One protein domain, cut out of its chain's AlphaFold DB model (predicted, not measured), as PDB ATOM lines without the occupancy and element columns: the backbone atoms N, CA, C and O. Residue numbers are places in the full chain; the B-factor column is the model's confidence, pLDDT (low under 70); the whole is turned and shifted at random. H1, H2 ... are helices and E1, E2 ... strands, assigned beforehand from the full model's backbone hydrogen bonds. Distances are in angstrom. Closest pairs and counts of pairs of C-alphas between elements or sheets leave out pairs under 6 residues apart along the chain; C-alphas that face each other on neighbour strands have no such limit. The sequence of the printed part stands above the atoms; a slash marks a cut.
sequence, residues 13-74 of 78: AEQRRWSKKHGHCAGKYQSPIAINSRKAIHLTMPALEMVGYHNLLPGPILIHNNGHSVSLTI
ATOM      1  N   ALA A  13     125.436 182.326 283.180       95.25
ATOM      2  CA  ALA A  13     126.828 182.517 282.789       95.25
ATOM      3  C   ALA A  13     127.814 181.834 283.752       95.25
ATOM      4  O   ALA A  13     128.820 181.281 283.302       95.25
ATOM      5  N   GLU A  14     127.532 181.851 285.055       94.94
ATOM      6  CA  GLU A  14     128.355 181.197 286.075       94.94
ATOM      7  C   GLU A  14     128.184 179.680 286.051       94.94
ATOM      8  O   GLU A  14     129.186 178.966 286.039       94.94
ATOM      9  N   GLN A  15     126.947 179.183 285.937       95.06
ATOM     10  CA  GLN A  15     126.658 177.746 285.846       95.06
ATOM     11  C   GLN A  15     127.393 177.086 284.675       95.06
ATOM     12  O   GLN A  15     128.038 176.051 284.836       95.06
ATOM     13  N   ARG A  16     127.417 177.743 283.506       94.38
ATOM     14  CA  ARG A  16     128.187 177.288 282.330       94.38
ATOM     15  C   ARG A  16     129.696 177.178 282.587       94.38
ATOM     16  O   ARG A  16     130.397 176.536 281.810       94.38
ATOM     17  N   ARG A  17     130.216 177.830 283.631       95.06
ATOM     18  CA  ARG A  17     131.641 177.851 283.992       95.06
ATOM     19  C   ARG A  17     131.982 176.942 285.168       95.06
ATOM     20  O   ARG A  17     133.174 176.790 285.430       95.06
ATOM     21  N   TRP A  18     131.012 176.319 285.843       95.31
ATOM     22  CA  TRP A  18     131.279 175.434 286.988       95.31
ATOM     23  C   TRP A  18     132.293 174.338 286.650       95.31
ATOM     24  O   TRP A  18     133.221 174.093 287.418       95.31
ATOM     25  N   SER A  19     132.202 173.770 285.444       95.44
ATOM     26  CA  SER A  19     133.118 172.735 284.951       95.44
ATOM     27  C   SER A  19     134.591 173.149 284.901       95.44
ATOM     28  O   SER A  19     135.460 172.285 284.960       95.44
ATOM     29  N   LYS A  20     134.899 174.456 284.853       93.81
ATOM     30  CA  LYS A  20     136.284 174.960 284.847       93.81
ATOM     31  C   LYS A  20     137.026 174.671 286.150       93.81
ATOM     32  O   LYS A  20     138.250 174.590 286.139       93.81
ATOM     33  N   LYS A  21     136.303 174.586 287.269       92.00
ATOM     34  CA  LYS A  21     136.859 174.304 288.604       92.00
ATOM     35  C   LYS A  21     136.347 172.985 289.183       92.00
ATOM     36  O   LYS A  21     137.034 172.370 289.988       92.00
ATOM     37  N   HIS A  22     135.191 172.517 288.720       92.56
ATOM     38  CA  HIS A  22     134.552 171.276 289.144       92.56
ATOM     39  C   HIS A  22     134.286 170.398 287.917       92.56
ATOM     40  O   HIS A  22     133.178 170.381 287.390       92.56
ATOM     41  N   GLY A  23     135.303 169.674 287.437       93.31
ATOM     42  CA  GLY A  23     135.233 168.922 286.171       93.31
ATOM     43  C   GLY A  23     134.029 167.977 286.050       93.31
ATOM     44  O   GLY A  23     133.472 167.817 284.966       93.31
ATOM     45  N   HIS A  24     133.549 167.433 287.174       95.06
ATOM     46  CA  HIS A  24     132.348 166.594 287.225       95.06
ATOM     47  C   HIS A  24     131.065 167.305 286.756       95.06
ATOM     48  O   HIS A  24     130.171 166.631 286.252       95.06
ATOM     49  N   CYS A  25     130.991 168.641 286.823       96.00
ATOM     50  CA  CYS A  25     129.841 169.424 286.350       96.00
ATOM     51  C   CYS A  25     129.625 169.356 284.827       96.00
ATOM     52  O   CYS A  25     128.562 169.739 284.349       96.00
ATOM     53  N   ALA A  26     130.608 168.883 284.051       95.69
ATOM     54  CA  ALA A  26     130.470 168.620 282.612       95.69
ATOM     55  C   ALA A  26     130.253 167.126 282.289       95.69
ATOM     56  O   ALA A  26     130.418 166.707 281.143       95.69
ATOM     57  N   GLY A  27     129.926 166.302 283.290       96.00
ATOM     58  CA  GLY A  27     129.673 164.874 283.103       96.00
ATOM     59  C   GLY A  27     128.438 164.583 282.241       96.00
ATOM     60  O   GLY A  27     127.538 165.404 282.100       96.00
ATOM     61  N   LYS A  28     128.358 163.363 281.695       97.81
ATOM     62  CA  LYS A  28     127.201 162.902 280.898       97.81
ATOM     63  C   LYS A  28     125.950 162.614 281.738       97.81
ATOM     64  O   LYS A  28     124.846 162.592 281.207       97.81
ATOM     65  N   TYR A  29     126.132 162.384 283.035       97.75
ATOM     66  CA  TYR A  29     125.084 162.002 283.976       97.75
ATOM     67  C   TYR A  29     124.960 163.084 285.050       97.75
ATOM     68  O   TYR A  29     125.465 162.941 286.160       97.75
ATOM     69  N   GLN A  30     124.384 164.226 284.676       97.62
ATOM     70  CA  GLN A  30     124.149 165.355 285.579       97.62
ATOM     71  C   GLN A  30     122.666 165.485 285.911       97.62
ATOM     72  O   GLN A  30     121.800 165.022 285.174       97.62
ATOM     73  N   SER A  31     122.392 166.123 287.043       97.31
ATOM     74  CA  SER A  31     121.056 166.552 287.457       97.31
ATOM     75  C   SER A  31     120.988 168.085 287.476       97.31
ATOM     76  O   SER A  31     122.036 168.724 287.602       97.31
ATOM     77  N   PRO A  32     119.788 168.692 287.392       96.81
ATOM     78  CA  PRO A  32     118.477 168.054 287.214       96.81
ATOM     79  C   PRO A  32     118.225 167.578 285.770       96.81
ATOM     80  O   PRO A  32     118.908 167.997 284.838       96.81
ATOM     81  N   ILE A  33     117.207 166.730 285.588       97.38
ATOM     82  CA  ILE A  33     116.681 166.333 284.273       97.38
ATOM     83  C   ILE A  33     115.166 166.541 284.215       97.38
ATOM     84  O   ILE A  33     114.477 166.455 285.231       97.38
ATOM     85  N   ALA A  34     114.634 166.763 283.015       97.94
ATOM     86  CA  ALA A  34     113.194 166.728 282.793       97.94
ATOM     87  C   ALA A  34     112.714 165.267 282.760       97.94
ATOM     88  O   ALA A  34     113.071 164.507 281.858       97.94
ATOM     89  N   ILE A  35     111.900 164.873 283.740       97.31
ATOM     90  CA  ILE A  35     111.315 163.530 283.798       97.31
ATOM     91  C   ILE A  35     110.101 163.478 282.863       97.31
ATOM     92  O   ILE A  35     109.150 164.240 283.020       97.31
ATOM     93  N   ASN A  36     110.121 162.557 281.898       97.62
ATOM     94  CA  ASN A  36     108.983 162.267 281.029       97.62
ATOM     95  C   ASN A  36     108.374 160.921 281.430       97.62
ATOM     96  O   ASN A  36     108.972 159.877 281.175       97.62
ATOM     97  N   SER A  37     107.173 160.945 282.012       96.25
ATOM     98  CA  SER A  37     106.481 159.741 282.490       96.25
ATOM     99  C   SER A  37     106.231 158.703 281.394       96.25
ATOM    100  O   SER A  37     106.273 157.513 281.678       96.25
ATOM    101  N   ARG A  38     106.068 159.114 280.127       97.62
ATOM    102  CA  ARG A  38     105.907 158.188 278.988       97.62
ATOM    103  C   ARG A  38     107.195 157.450 278.615       97.62
ATOM    104  O   ARG A  38     107.133 156.467 277.889       97.62
ATOM    105  N   LYS A  39     108.353 157.954 279.053       97.38
ATOM    106  CA  LYS A  39     109.674 157.334 278.852       97.38
ATOM    107  C   LYS A  39     110.193 156.640 280.113       97.38
ATOM    108  O   LYS A  39     111.278 156.067 280.075       97.38
ATOM    109  N   ALA A  40     109.465 156.731 281.224       97.00
ATOM    110  CA  ALA A  40     109.831 156.050 282.452       97.00
ATOM    111  C   ALA A  40     109.617 154.541 282.287       97.00
ATOM    112  O   ALA A  40     108.619 154.101 281.717       97.00
ATOM    113  N   ILE A  41     110.562 153.753 282.791       96.88
ATOM    114  CA  ILE A  41     110.462 152.295 282.804       96.88
ATOM    115  C   ILE A  41     109.875 151.898 284.154       96.88
ATOM    116  O   ILE A  41     110.440 152.230 285.197       96.88
ATOM    117  N   HIS A  42     108.738 151.204 284.137       94.94
ATOM    118  CA  HIS A  42     108.154 150.653 285.352       94.94
ATOM    119  C   HIS A  42     108.992 149.464 285.826       94.94
ATOM    120  O   HIS A  42     109.170 148.492 285.093       94.94
ATOM    121  N   LEU A  43     109.491 149.542 287.055       95.69
ATOM    122  CA  LEU A  43     110.237 148.475 287.705       95.69
ATOM    123  C   LEU A  43     109.498 148.071 288.974       95.69
ATOM    124  O   LEU A  43     109.096 148.932 289.756       95.69
ATOM    125  N   THR A  44     109.345 146.768 289.193       96.31
ATOM    126  CA  THR A  44     108.883 146.258 290.485       96.31
ATOM    127  C   THR A  44     109.973 146.531 291.512       96.31
ATOM    128  O   THR A  44     111.025 145.895 291.489       96.31
ATOM    129  N   MET A  45     109.736 147.502 292.390       95.62
ATOM    130  CA  MET A  45     110.654 147.889 293.459       95.62
ATOM    131  C   MET A  45     109.930 147.843 294.806       95.62
ATOM    132  O   MET A  45     108.721 148.088 294.849       95.62
ATOM    133  N   PRO A  46     110.636 147.527 295.904       96.56
ATOM    134  CA  PRO A  46     110.051 147.605 297.234       96.56
ATOM    135  C   PRO A  46     109.619 149.041 297.542       96.56
ATOM    136  O   PRO A  46     110.239 150.007 297.090       96.56
ATOM    137  N   ALA A  47     108.555 149.174 298.332       95.75
ATOM    138  CA  ALA A  47     108.166 150.468 298.869       95.75
ATOM    139  C   ALA A  47     109.286 151.025 299.764       95.75
ATOM    140  O   ALA A  47     109.951 150.275 300.480       95.75
ATOM    141  N   LEU A  48     109.485 152.342 299.724       96.12
ATOM    142  CA  LEU A  48     110.413 153.014 300.627       96.12
ATOM    143  C   LEU A  48     109.810 153.055 302.035       96.12
ATOM    144  O   LEU A  48     108.729 153.612 302.228       96.12
ATOM    145  N   GLU A  49     110.520 152.502 303.015       96.00
ATOM    146  CA  GLU A  49     110.147 152.614 304.423       96.00
ATOM    147  C   GLU A  49     110.797 153.850 305.057       96.00
ATOM    148  O   GLU A  49     112.017 154.021 305.040       96.00
ATOM    149  N   MET A  50     109.970 154.723 305.633       94.19
ATOM    150  CA  MET A  50     110.406 155.969 306.265       94.19
ATOM    151  C   MET A  50     110.608 155.763 307.771       94.19
ATOM    152  O   MET A  50     109.736 156.077 308.584       94.19
ATOM    153  N   VAL A  51     111.769 155.238 308.161       92.94
ATOM    154  CA  VAL A  51     112.079 154.949 309.571       92.94
ATOM    155  C   VAL A  51     112.463 156.228 310.321       92.94
ATOM    156  O   VAL A  51     113.372 156.947 309.919       92.94
ATOM    157  N   GLY A  52     111.767 156.522 311.422       90.94
ATOM    158  CA  GLY A  52     112.081 157.644 312.318       90.94
ATOM    159  C   GLY A  52     111.694 159.041 311.811       90.94
ATOM    160  O   GLY A  52     111.781 159.995 312.575       90.94
ATOM    161  N   TYR A  53     111.195 159.180 310.578       92.19
ATOM    162  CA  TYR A  53     110.754 160.469 310.011       92.19
ATOM    163  C   TYR A  53     109.421 160.987 310.581       92.19
ATOM    164  O   TYR A  53     109.015 162.107 310.284       92.19
ATOM    165  N   HIS A  54     108.746 160.184 311.401       92.00
ATOM    166  CA  HIS A  54     107.603 160.605 312.214       92.00
ATOM    167  C   HIS A  54     108.029 161.210 313.562       92.00
ATOM    168  O   HIS A  54     107.204 161.807 314.249       92.00
ATOM    169  N   ASN A  55     109.299 161.056 313.952       91.50
ATOM    170  CA  ASN A  55     109.826 161.630 315.182       91.50
ATOM    171  C   ASN A  55     110.247 163.079 314.946       91.50
ATOM    172  O   ASN A  55     110.803 163.427 313.903       91.50
ATOM    173  N   LEU A  56     110.023 163.924 315.949       89.62
ATOM    174  CA  LEU A  56     110.566 165.275 315.938       89.62
ATOM    175  C   LEU A  56     112.094 165.213 316.022       89.62
ATOM    176  O   LEU A  56     112.651 164.431 316.794       89.62
ATOM    177  N   LEU A  57     112.770 166.062 315.244       89.75
ATOM    178  CA  LEU A  57     114.217 166.215 315.364       89.75
ATOM    179  C   LEU A  57     114.558 166.737 316.768       89.75
ATOM    180  O   LEU A  57     113.900 167.672 317.237       89.75
ATOM    181  N   PRO A  58     115.584 166.178 317.436       88.62
ATOM    182  CA  PRO A  58     116.003 166.679 318.732       88.62
ATOM    183  C   PRO A  58     116.521 168.112 318.584       88.62
ATOM    184  O   PRO A  58     117.262 168.439 317.653       88.62
ATOM    185  N   GLY A  59     116.086 168.980 319.495       86.00
ATOM    186  CA  GLY A  59     116.491 170.379 319.516       86.00
ATOM    187  C   GLY A  59     117.863 170.594 320.174       86.00
ATOM    188  O   GLY A  59     118.307 169.752 320.955       86.00
ATOM    189  N   PRO A  60     118.507 171.749 319.924       90.94
ATOM    190  CA  PRO A  60     118.105 172.778 318.965       90.94
ATOM    191  C   PRO A  60     118.403 172.365 317.514       90.94
ATOM    192  O   PRO A  60     119.449 171.798 317.212       90.94
ATOM    193  N   ILE A  61     117.490 172.697 316.600       91.88
ATOM    194  CA  ILE A  61     117.676 172.458 315.165       91.88
ATOM    195  C   ILE A  61     118.537 173.583 314.582       91.88
ATOM    196  O   ILE A  61     118.166 174.756 314.656       91.88
ATOM    197  N   LEU A  62     119.665 173.230 313.963       92.81
ATOM    198  CA  LEU A  62     120.529 174.204 313.299       92.81
ATOM    199  C   LEU A  62     120.062 174.465 311.863       92.81
ATOM    200  O   LEU A  62     120.115 173.579 311.002       92.81
ATOM    201  N   ILE A  63     119.662 175.712 311.613       95.56
ATOM    202  CA  ILE A  63     119.313 176.245 310.294       95.56
ATOM    203  C   ILE A  63     120.371 177.275 309.901       95.56
ATOM    204  O   ILE A  63     120.694 178.171 310.677       95.56
ATOM    205  N   HIS A  64     120.908 177.159 308.688       95.94
ATOM    206  CA  HIS A  64     121.994 178.010 308.207       95.94
ATOM    207  C   HIS A  64     121.744 178.483 306.773       95.94
ATOM    208  O   HIS A  64     121.466 177.679 305.887       95.94
ATOM    209  N   ASN A  65     121.872 179.789 306.531       97.00
ATOM    210  CA  ASN A  65     121.891 180.357 305.185       97.00
ATOM    211  C   ASN A  65     123.335 180.367 304.667       97.00
ATOM    212  O   ASN A  65     124.161 181.133 305.152       97.00
ATOM    213  N   ASN A  66     123.633 179.539 303.665       94.00
ATOM    214  CA  ASN A  66     124.985 179.416 303.104       94.00
ATOM    215  C   ASN A  66     125.242 180.347 301.896       94.00
ATOM    216  O   ASN A  66     126.197 180.141 301.141       94.00
ATOM    217  N   GLY A  67     124.364 181.330 301.669       95.44
ATOM    218  CA  GLY A  67     124.413 182.258 300.532       95.44
ATOM    219  C   GLY A  67     123.937 181.670 299.198       95.44
ATOM    220  O   GLY A  67     123.880 182.397 298.211       95.44
ATOM    221  N   HIS A  68     123.583 180.383 299.164       94.50
ATOM    222  CA  HIS A  68     123.126 179.646 297.978       94.50
ATOM    223  C   HIS A  68     121.763 178.979 298.208       94.50
ATOM    224  O   HIS A  68     120.964 178.857 297.284       94.50
ATOM    225  N   SER A  69     121.497 178.554 299.443       96.12
ATOM    226  CA  SER A  69     120.230 178.018 299.930       96.12
ATOM    227  C   SER A  69     120.187 178.101 301.465       96.12
ATOM    228  O   SER A  69     121.135 178.550 302.117       96.12
ATOM    229  N   VAL A  70     119.090 177.631 302.053       97.50
ATOM    230  CA  VAL A  70     118.972 177.366 303.489       97.50
ATOM    231  C   VAL A  70     119.218 175.878 303.728       97.50
ATOM    232  O   VAL A  70     118.531 175.030 303.163       97.50
ATOM    233  N   SER A  71     120.203 175.552 304.559       96.12
ATOM    234  CA  SER A  71     120.522 174.183 304.968       96.12
ATOM    235  C   SER A  71     120.034 173.902 306.385       96.12
ATOM    236  O   SER A  71     120.256 174.708 307.290       96.12
ATOM    237  N   LEU A  72     119.434 172.730 306.568       95.06
ATOM    238  CA  LEU A  72     119.036 172.157 307.851       95.06
ATOM    239  C   LEU A  72     120.003 171.016 308.198       95.06
ATOM    240  O   LEU A  72     120.221 170.133 307.367       95.06
ATOM    241  N   THR A  73     120.572 171.011 309.403       91.31
ATOM    242  CA  THR A  73     121.409 169.887 309.859       91.31
ATOM    243  C   THR A  73     120.541 168.825 310.525       91.31
ATOM    244  O   THR A  73     119.881 169.113 311.520       91.31
ATOM    245  N   ILE A  74     120.561 167.596 309.999       90.38
ATOM    246  CA  ILE A  74     119.926 166.444 310.646       90.38
ATOM    247  C   ILE A  74     120.933 165.831 311.633       90.38
ATOM    248  O   ILE A  74     121.987 165.363 311.192       90.38
TER     249      ILE A  74
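This is residues 13 to 74 of the 78 residues of the protein "Alpha-carbonic anhydrase domain-containing protein" of Lutzomyia longipalpis (UniProt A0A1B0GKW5). There is little regular structure here: a flat, open arch of chain with the short helix H1 near one foot and a small hairpin, E1 and E2, at the other. The free-standing residues 28 to 56 make much of the bow. The 62 printed residues hold H1, E1 and E2 in that order; the sheet E1 - E2 is antiparallel, and the class is mixed, with 10 residues in named elements. The whole is extended, with a radius of gyration of the C-alphas of 18.3 A and spans of 40 by 39 by 17 A.

H1, residues 23 to 26, is apart from E2, residues 70 to 72. H1 is too short for an O i to N i+4 pair; its one O i to N i+3 pair is within hydrogen-bond range. E1, residues 63 to 65, and E2 form a hairpin, antiparallel at 155 degrees, with N 64 and O 71 2.9 A apart, within hydrogen-bond range.

H1 spans 6.0 A from C-alpha 23 at (135.233, 168.922, 286.171). E1 spans 7.0 A, and E2 6.8 A to C-alpha 72 at (119.036, 172.157, 307.851).

The C-alphas of Arg 38 and Pro 60, the two farthest apart, are 44.3 A apart. The link H1 to E1 is long, 36 residues. The printed part has no cut, and no printed residue is under pLDDT 70.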